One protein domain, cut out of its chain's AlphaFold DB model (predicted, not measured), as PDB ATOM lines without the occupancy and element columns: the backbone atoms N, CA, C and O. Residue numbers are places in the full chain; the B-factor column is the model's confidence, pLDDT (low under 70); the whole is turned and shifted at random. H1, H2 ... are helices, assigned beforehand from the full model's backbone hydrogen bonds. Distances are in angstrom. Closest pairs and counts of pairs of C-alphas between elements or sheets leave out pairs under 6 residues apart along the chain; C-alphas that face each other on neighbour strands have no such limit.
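This is residues 8 to 74 of the 362 residues of an uncharacterized protein of Serpula lacrymans var. lacrymans (strain S7.9) (UniProt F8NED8). A wide, open loop of chain is drawn round one short helix, H2, with three more short helices set along its course and no two helices touching. Residues 18 to 19 and 63 to 64 pair briefly side by side, antiparallel, and beyond that pairing the far part of H4 and the last residue, residues 69 to 74, stick out. The printed part has 67 residues with four named helices, H1, H2, H3 and H4 in that order, and no named strand. The class is all helix, though under half of the residues, 29 of 67, are in named elements. The whole is only just loose, close to compact, with a radius of gyration of the C-alphas of 13.2 A and spans of 34 by 28 by 25 A.

H1 is residues 8 to 12, 6.1 A from first to last C-alpha, with C-alpha 8 at (186.743, 108.558, 55.332). H2 is residues 24 to 33 and 14.2 A long, with C-alpha 24 at (204.588, 107.105, 70.242). H3 is residues 49 to 53, 6.2 A long. H4 is residues 65 to 73, 12.1 A long, with C-alpha 73 at (186.949, 93.319, 69.969).

H1 is apart from H2, H3 and H4. H2 and H3 are close but not clearly touching; their closest C-alphas, those of Ile 24 and Tyr 52, are 7.6 A apart. H4 is apart from H2 and from H3. In H1, H2, H3 and H4 every O i to N i+4 pair is within hydrogen-bond range.

The two C-alphas farthest apart, those of Asn 37 and Gly 59, are 34.9 A apart. The printed part has no cut. The three links between helices are long, and that from H2 to H3 has 15 residues. The mean pLDDT of the printed part is 71.7; it is under 70 at residue 21 and residues 35 to 41, 53 to 61 and 67 to 74.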
ATOM      1  N   ALA A   8     187.024 107.138  55.523       78.19
ATOM      2  CA  ALA A   8     186.743 108.558  55.332       78.19
ATOM      3  C   ALA A   8     187.281 109.412  56.493       78.19
ATOM      4  O   ALA A   8     187.958 110.401  56.234       78.19
ATOM      5  N   ILE A   9     187.064 108.981  57.743       77.50
ATOM      6  CA  ILE A   9     187.579 109.660  58.948       77.50
ATOM      7  C   ILE A   9     189.112 109.653  58.952       77.50
ATOM      8  O   ILE A   9     189.740 110.667  59.236       77.50
ATOM      9  N   LEU A  10     189.732 108.527  58.585       80.81
ATOM     10  CA  LEU A  10     191.194 108.437  58.542       80.81
ATOM     11  C   LEU A  10     191.791 109.391  57.498       80.81
ATOM     12  O   LEU A  10     192.789 110.048  57.770       80.81
ATOM     13  N   VAL A  11     191.162 109.523  56.327       83.69
ATOM     14  CA  VAL A  11     191.604 110.469  55.289       83.69
ATOM     15  C   VAL A  11     191.379 111.921  55.712       83.69
ATOM     16  O   VAL A  11     192.269 112.746  55.516       83.69
ATOM     17  N   GLU A  12     190.221 112.234  56.299       83.69
ATOM     18  CA  GLU A  12     189.876 113.579  56.782       83.69
ATOM     19  C   GLU A  12     190.898 114.101  57.798       83.69
ATOM     20  O   GLU A  12     191.359 115.237  57.693       83.69
ATOM     21  N   HIS A  13     191.321 113.235  58.717       81.19
ATOM     22  CA  HIS A  13     192.259 113.564  59.788       81.19
ATOM     23  C   HIS A  13     193.727 113.234  59.465       81.19
ATOM     24  O   HIS A  13     194.585 113.321  60.339       81.19
ATOM     25  N   GLN A  14     194.041 112.863  58.215       84.06
ATOM     26  CA  GLN A  14     195.398 112.502  57.770       84.06
ATOM     27  C   GLN A  14     196.045 111.385  58.615       84.06
ATOM     28  O   GLN A  14     197.250 111.377  58.866       84.06
ATOM     29  N   LEU A  15     195.233 110.422  59.049       82.19
ATOM     30  CA  LEU A  15     195.631 109.300  59.889       82.19
ATOM     31  C   LEU A  15     196.040 108.087  59.052       82.19
ATOM     32  O   LEU A  15     195.454 107.782  58.012       82.19
ATOM     33  N   ALA A  16     197.055 107.367  59.528       80.12
ATOM     34  CA  ALA A  16     197.538 106.160  58.874       80.12
ATOM     35  C   ALA A  16     196.570 104.977  59.067       80.12
ATOM     36  O   ALA A  16     195.965 104.800  60.123       80.12
ATOM     37  N   ASN A  17     196.470 104.117  58.048       76.94
ATOM     38  CA  ASN A  17     195.721 102.852  58.124       76.94
ATOM     39  C   ASN A  17     196.499 101.736  58.846       76.94
ATOM     40  O   ASN A  17     195.950 100.665  59.122       76.94
ATOM     41  N   GLU A  18     197.778 101.979  59.118       80.81
ATOM     42  CA  GLU A  18     198.706 101.076  59.782       80.81
ATOM     43  C   GLU A  18     199.372 101.826  60.929       80.81
ATOM     44  O   GLU A  18     199.735 102.994  60.787       80.81
ATOM     45  N   PHE A  19     199.507 101.155  62.065       75.69
ATOM     46  CA  PHE A  19     200.054 101.732  63.277       75.69
ATOM     47  C   PHE A  19     201.400 101.110  63.598       75.69
ATOM     48  O   PHE A  19     201.506  99.900  63.814       75.69
ATOM     49  N   ASP A  20     202.427 101.943  63.670       76.12
ATOM     50  CA  ASP A  20     203.673 101.561  64.309       76.12
ATOM     51  C   ASP A  20     203.546 101.832  65.810       76.12
ATOM     52  O   ASP A  20     203.665 102.967  66.265       76.12
ATOM     53  N   CYS A  21     203.297 100.778  66.589       69.50
ATOM     54  CA  CYS A  21     203.170 100.872  68.044       69.50
ATOM     55  C   CYS A  21     204.464 101.321  68.748       69.50
ATOM     56  O   CYS A  21     204.438 101.569  69.951       69.50
ATOM     57  N   THR A  22     205.591 101.410  68.032       72.00
ATOM     58  CA  THR A  22     206.847 101.973  68.547       72.00
ATOM     59  C   THR A  22     206.940 103.484  68.331       72.00
ATOM     60  O   THR A  22     207.682 104.169  69.034       72.00
ATOM     61  N   ASN A  23     206.141 104.035  67.413       78.50
ATOM     62  CA  ASN A  23     206.087 105.460  67.130       78.50
ATOM     63  C   ASN A  23     205.035 106.145  68.011       78.50
ATOM     64  O   ASN A  23     203.896 106.384  67.608       78.50
ATOM     65  N   ILE A  24     205.448 106.478  69.232       79.56
ATOM     66  CA  ILE A  24     204.588 107.105  70.242       79.56
ATOM     67  C   ILE A  24     203.991 108.428  69.735       79.56
ATOM     68  O   ILE A  24     202.800 108.657  69.902       79.56
ATOM     69  N   SER A  25     204.765 109.252  69.022       80.50
ATOM     70  CA  SER A  25     204.267 110.515  68.458       80.50
ATOM     71  C   SER A  25     203.166 110.312  67.414       80.50
ATOM     72  O   SER A  25     202.216 111.087  67.360       80.50
ATOM     73  N   SER A  26     203.262 109.258  66.598       78.88
ATOM     74  CA  SER A  26     202.185 108.883  65.674       78.88
ATOM     75  C   SER A  26     200.948 108.381  66.419       78.88
ATOM     76  O   SER A  26     199.835 108.546  65.922       78.88
ATOM     77  N   SER A  27     201.138 107.767  67.593       80.00
ATOM     78  CA  SER A  27     200.042 107.366  68.469       80.00
ATOM     79  C   SER A  27     199.301 108.567  69.026       80.00
ATOM     80  O   SER A  27     198.079 108.597  68.946       80.00
ATOM     81  N   ASP A  28     200.029 109.540  69.567       82.69
ATOM     82  CA  ASP A  28     199.444 110.745  70.156       82.69
ATOM     83  C   ASP A  28     198.688 111.542  69.093       82.69
ATOM     84  O   ASP A  28     197.494 111.770  69.244       82.69
ATOM     85  N   HIS A  29     199.309 111.778  67.928       82.81
ATOM     86  CA  HIS A  29     198.648 112.433  66.794       82.81
ATOM     87  C   HIS A  29     197.329 111.753  66.399       82.81
ATOM     88  O   HIS A  29     196.365 112.427  66.039       82.81
ATOM     89  N   PHE A  30     197.268 110.419  66.433       81.88
ATOM     90  CA  PHE A  30     196.033 109.702  66.130       81.88
ATOM     91  C   PHE A  30     194.938 109.987  67.150       81.88
ATOM     92  O   PHE A  30     193.826 110.324  66.751       81.88
ATOM     93  N   PHE A  31     195.238 109.858  68.444       77.94
ATOM     94  CA  PHE A  31     194.246 110.103  69.486       77.94
ATOM     95  C   PHE A  31     193.836 111.580  69.514       77.94
ATOM     96  O   PHE A  31     192.642 111.855  69.519       77.94
ATOM     97  N   ASP A  32     194.774 112.514  69.379       80.12
ATOM     98  CA  ASP A  32     194.496 113.956  69.322       80.12
ATOM     99  C   ASP A  32     193.598 114.349  68.140       80.12
ATOM    100  O   ASP A  32     192.833 115.312  68.211       80.12
ATOM    101  N   SER A  33     193.687 113.607  67.034       79.69
ATOM    102  CA  SER A  33     192.905 113.883  65.829       79.69
ATOM    103  C   SER A  33     191.500 113.285  65.865       79.69
ATOM    104  O   SER A  33     190.620 113.757  65.147       79.69
ATOM    105  N   VAL A  34     191.275 112.234  66.654       74.12
ATOM    106  CA  VAL A  34     189.977 111.561  66.744       74.12
ATOM    107  C   VAL A  34     189.137 112.224  67.836       74.12
ATOM    108  O   VAL A  34     189.575 112.404  68.966       74.12
ATOM    109  N   ILE A  35     187.886 112.559  67.518       68.06
ATOM    110  CA  ILE A  35     186.971 113.153  68.498       68.06
ATOM    111  C   ILE A  35     186.497 112.069  69.471       68.06
ATOM    112  O   ILE A  35     185.758 111.158  69.091       68.06
ATOM    113  N   PHE A  36     186.869 112.205  70.741       65.12
ATOM    114  CA  PHE A  36     186.340 111.398  71.836       65.12
ATOM    115  C   PHE A  36     185.295 112.176  72.641       65.12
ATOM    116  O   PHE A  36     185.318 113.401  72.731       65.12
ATOM    117  N   ASN A  37     184.373 111.450  73.279       52.62
ATOM    118  CA  ASN A  37     183.396 112.036  74.208       52.62
ATOM    119  C   ASN A  37     183.995 112.379  75.586       52.62
ATOM    120  O   ASN A  37     183.275 112.860  76.465       52.62
ATOM    121  N   PHE A  38     185.291 112.134  75.773       57.47
ATOM    122  CA  PHE A  38     186.063 112.417  76.976       57.47
ATOM    123  C   PHE A  38     187.300 113.244  76.617       57.47
ATOM    124  O   PHE A  38     187.746 113.244  75.471       57.47
ATOM    125  N   VAL A  39     187.835 113.963  77.603       57.91
ATOM    126  CA  VAL A  39     189.080 114.722  77.449       57.91
ATOM    127  C   VAL A  39     190.238 113.729  77.422       57.91
ATOM    128  O   VAL A  39     190.359 112.904  78.328       57.91
ATOM    129  N   LEU A  40     191.057 113.786  76.375       64.81
ATOM    130  CA  LEU A  40     192.328 113.073  76.337       64.81
ATOM    131  C   LEU A  40     193.312 113.798  77.253       64.81
ATOM    132  O   LEU A  40     193.478 115.011  77.143       64.81
ATOM    133  N   LEU A  41     193.918 113.052  78.172       69.69
ATOM    134  CA  LEU A  41     195.019 113.553  78.988       69.69
ATOM    135  C   LEU A  41     196.306 113.519  78.165       69.69
ATOM    136  O   LEU A  41     196.480 112.615  77.338       69.69
ATOM    137  N   GLU A  42     197.203 114.476  78.400       76.06
ATOM    138  CA  GLU A  42     198.520 114.431  77.773       76.06
ATOM    139  C   GLU A  42     199.288 113.208  78.294       76.06
ATOM    140  O   GLU A  42     199.131 112.740  79.427       76.06
ATOM    141  N   ARG A  43     200.118 112.624  77.427       76.88
ATOM    142  CA  ARG A  43     200.904 111.450  77.794       76.88
ATOM    143  C   ARG A  43     202.002 111.852  78.778       76.88
ATOM    144  O   ARG A  43     202.917 112.594  78.424       76.88
ATOM    145  N   ASP A  44     201.993 111.260  79.971       80.31
ATOM    146  CA  ASP A  44     203.090 111.434  80.925       80.31
ATOM    147  C   ASP A  44     204.392 110.803  80.398       80.31
ATOM    148  O   ASP A  44     204.580 109.581  80.365       80.31
ATOM    149  N   CYS A  45     205.333 111.662  80.019       77.38
ATOM    150  CA  CYS A  45     206.635 111.269  79.498       77.38
ATOM    151  C   CYS A  45     207.473 110.456  80.504       77.38
ATOM    152  O   CYS A  45     208.328 109.673  80.082       77.38
ATOM    153  N   VAL A  46     207.252 110.628  81.814       77.00
ATOM    154  CA  VAL A  46     207.978 109.916  82.877       77.00
ATOM    155  C   VAL A  46     207.477 108.481  82.981       77.00
ATOM    156  O   VAL A  46     208.268 107.546  82.855       77.00
ATOM    157  N   THR A  47     206.163 108.293  83.119       76.25
ATOM    158  CA  THR A  47     205.542 106.959  83.161       76.25
ATOM    159  C   THR A  47     205.861 106.141  81.906       76.25
ATOM    160  O   THR A  47     206.174 104.951  81.979       76.25
ATOM    161  N   TRP A  48     205.869 106.788  80.739       75.62
ATOM    162  CA  TRP A  48     206.130 106.132  79.457       75.62
ATOM    163  C   TRP A  48     207.612 106.106  79.055       75.62
ATOM    164  O   TRP A  48     207.938 105.631  77.966       75.62
ATOM    165  N   GLN A  49     208.540 106.549  79.915       77.69
ATOM    166  CA  GLN A  49     209.972 106.652  79.599       77.69
ATOM    167  C   GLN A  49     210.573 105.330  79.091       77.69
ATOM    168  O   GLN A  49     211.405 105.321  78.178       77.69
ATOM    169  N   SER A  50     210.129 104.197  79.644       77.19
ATOM    170  CA  SER A  50     210.557 102.864  79.202       77.19
ATOM    171  C   SER A  50     210.168 102.568  77.748       77.19
ATOM    172  O   SER A  50     210.919 101.903  77.037       77.19
ATOM    173  N   CYS A  51     209.052 103.112  77.262       70.69
ATOM    174  CA  CYS A  51     208.593 102.966  75.882       70.69
ATOM    175  C   CYS A  51     209.377 103.857  74.905       70.69
ATOM    176  O   CYS A  51     209.587 103.448  73.770       70.69
ATOM    177  N   TYR A  52     209.864 105.027  75.344       70.94
ATOM    178  CA  TYR A  52     210.736 105.897  74.534       70.94
ATOM    179  C   TYR A  52     212.179 105.384  74.431       70.94
ATOM    180  O   TYR A  52     212.878 105.666  73.462       70.94
ATOM    181  N   THR A  53     212.647 104.673  75.460       66.94
ATOM    182  CA  THR A  53     214.041 104.204  75.578       66.94
ATOM    183  C   THR A  53     214.236 102.758  75.151       66.94
ATOM    184  O   THR A  53     215.366 102.344  74.886       66.94
ATOM    185  N   SER A  54     213.153 101.986  75.056       59.12
ATOM    186  CA  SER A  54     213.208 100.661  74.464       59.12
ATOM    187  C   SER A  54     213.597 100.812  73.000       59.12
ATOM    188  O   SER A  54     212.828 101.320  72.189       59.12
ATOM    189  N   THR A  55     214.783 100.325  72.646       54.69
ATOM    190  CA  THR A  55     215.160 100.005  71.267       54.69
ATOM    191  C   THR A  55     214.279  98.842  70.803       54.69
ATOM    192  O   THR A  55     214.748  97.720  70.623       54.69
ATOM    193  N   ILE A  56     212.964  99.061  70.713       55.53
ATOM    194  CA  ILE A  56     212.033  98.085  70.172       55.53
ATOM    195  C   ILE A  56     212.485  97.912  68.731       55.53
ATOM    196  O   ILE A  56     212.517  98.870  67.964       55.53
ATOM    197  N   CYS A  57     212.984  96.713  68.440       49.59
ATOM    198  CA  CYS A  57     213.664  96.362  67.208       49.59
ATOM    199  C   CYS A  57     212.996  97.031  66.004       49.59
ATOM    200  O   CYS A  57     211.790  96.870  65.813       49.59
ATOM    201  N   ALA A  58     213.792  97.720  65.184       52.28
ATOM    202  CA  ALA A  58     213.407  98.384  63.935       52.28
ATOM    203  C   ALA A  58     212.906  97.412  62.832       52.28
ATOM    204  O   ALA A  58     213.209  97.575  61.655       52.28
ATOM    205  N   GLY A  59     212.189  96.357  63.214       56.44
ATOM    206  CA  GLY A  59     211.664  95.301  62.359       56.44
ATOM    207  C   GLY A  59     210.299  94.765  62.794       56.44
ATOM    208  O   GLY A  59     209.857  93.771  62.224       56.44
ATOM    209  N   ASN A  60     209.622  95.380  63.772       63.81
ATOM    210  CA  ASN A  60     208.215  95.062  64.007       63.81
ATOM    211  C   ASN A  60     207.372  95.705  62.893       63.81
ATOM    212  O   ASN A  60     207.481  96.913  62.682       63.81
ATOM    213  N   PRO A  61     206.574  94.926  62.144       68.31
ATOM    214  CA  PRO A  61     205.750  95.476  61.078       68.31
ATOM    215  C   PRO A  61     204.662  96.374  61.669       68.31
ATOM    216  O   PRO A  61     204.086  96.049  62.711       68.31
ATOM    217  N   ALA A  62     204.364  97.480  60.984       75.00
ATOM    218  CA  ALA A  62     203.201  98.292  61.302       75.00
ATOM    219  C   ALA A  62     201.946  97.404  61.271       75.00
ATOM    220  O   ALA A  62     201.774  96.575  60.375       75.00
ATOM    221  N   ILE A  63     201.098  97.535  62.287       77.81
ATOM    222  CA  ILE A  63     199.913  96.698  62.445       77.81
ATOM    223  C   ILE A  63     198.744  97.407  61.760       77.81
ATOM    224  O   ILE A  63     198.416  98.535  62.134       77.81
ATOM    225  N   PRO A  64     198.069  96.777  60.787       80.50
ATOM    226  CA  PRO A  64     196.877  97.355  60.186       80.50
ATOM    227  C   PRO A  64     195.775  97.603  61.225       80.50
ATOM    228  O   PRO A  64     195.455  96.735  62.038       80.50
ATOM    229  N   LEU A  65     195.120  98.762  61.160       72.94
ATOM    230  CA  LEU A  65     194.125  99.193  62.152       72.94
ATOM    231  C   LEU A  65     192.926  98.235  62.268       72.94
ATOM    232  O   LEU A  65     192.346  98.054  63.336       72.94
ATOM    233  N   HIS A  66     192.552  97.581  61.167       71.88
ATOM    234  CA  HIS A  66     191.498  96.562  61.174       71.88
ATOM    235  C   HIS A  66     191.891  95.313  61.984       71.88
ATOM    236  O   HIS A  66     191.025  94.672  62.570       71.88
ATOM    237  N   GLN A  67     193.185  94.982  62.048       69.50
ATOM    238  CA  GLN A  67     193.701  93.840  62.801       69.50
ATOM    239  C   GLN A  67     193.752  94.142  64.304       69.50
ATOM    240  O   GLN A  67     193.429  93.273  65.109       69.50
ATOM    241  N   LEU A  68     194.076  95.385  64.681       68.06
ATOM    242  CA  LEU A  68     193.921  95.888  66.053       68.06
ATOM    243  C   LEU A  68     192.464  95.798  66.517       68.06
ATOM    244  O   LEU A  68     192.191  95.199  67.555       68.06
ATOM    245  N   GLY A  69     191.529  96.313  65.711       63.38
ATOM    246  CA  GLY A  69     190.097  96.228  66.006       63.38
ATOM    247  C   GLY A  69     189.619  94.785  66.172       63.38
ATOM    248  O   GLY A  69     188.924  94.479  67.134       63.38
ATOM    249  N   TYR A  70     190.048  93.878  65.291       63.25
ATOM    250  CA  TYR A  70     189.718  92.457  65.393       63.25
ATOM    251  C   TYR A  70     190.280  91.815  66.671       63.25
ATOM    252  O   TYR A  70     189.547  91.150  67.388       63.25
ATOM    253  N   ASN A  71     191.552  92.047  67.005       63.84
ATOM    254  CA  ASN A  71     192.181  91.432  68.179       63.84
ATOM    255  C   ASN A  71     191.655  91.976  69.516       63.84
ATOM    256  O   ASN A  71     191.685  91.257  70.511       63.84
ATOM    257  N   MET A  72     191.210  93.235  69.557       57.94
ATOM    258  CA  MET A  72     190.683  93.859  70.776       57.94
ATOM    259  C   MET A  72     189.185  93.621  70.988       57.94
ATOM    260  O   MET A  72     188.736  93.649  72.130       57.94
ATOM    261  N   LEU A  73     188.414  93.424  69.912       50.22
ATOM    262  CA  LEU A  73     186.949  93.319  69.969       50.22
ATOM    263  C   LEU A  73     186.409  91.917  69.662       50.22
ATOM    264  O   LEU A  73     185.221  91.676  69.875       50.22
ATOM    265  N   ALA A  74     187.224  90.994  69.138       49.53
ATOM    266  CA  ALA A  74     186.775  89.621  68.946       49.53
ATOM    267  C   ALA A  74     186.570  88.938  70.312       49.53
ATOM    268  O   ALA A  74     187.427  89.070  71.192       49.53
TER     269      ALA A  74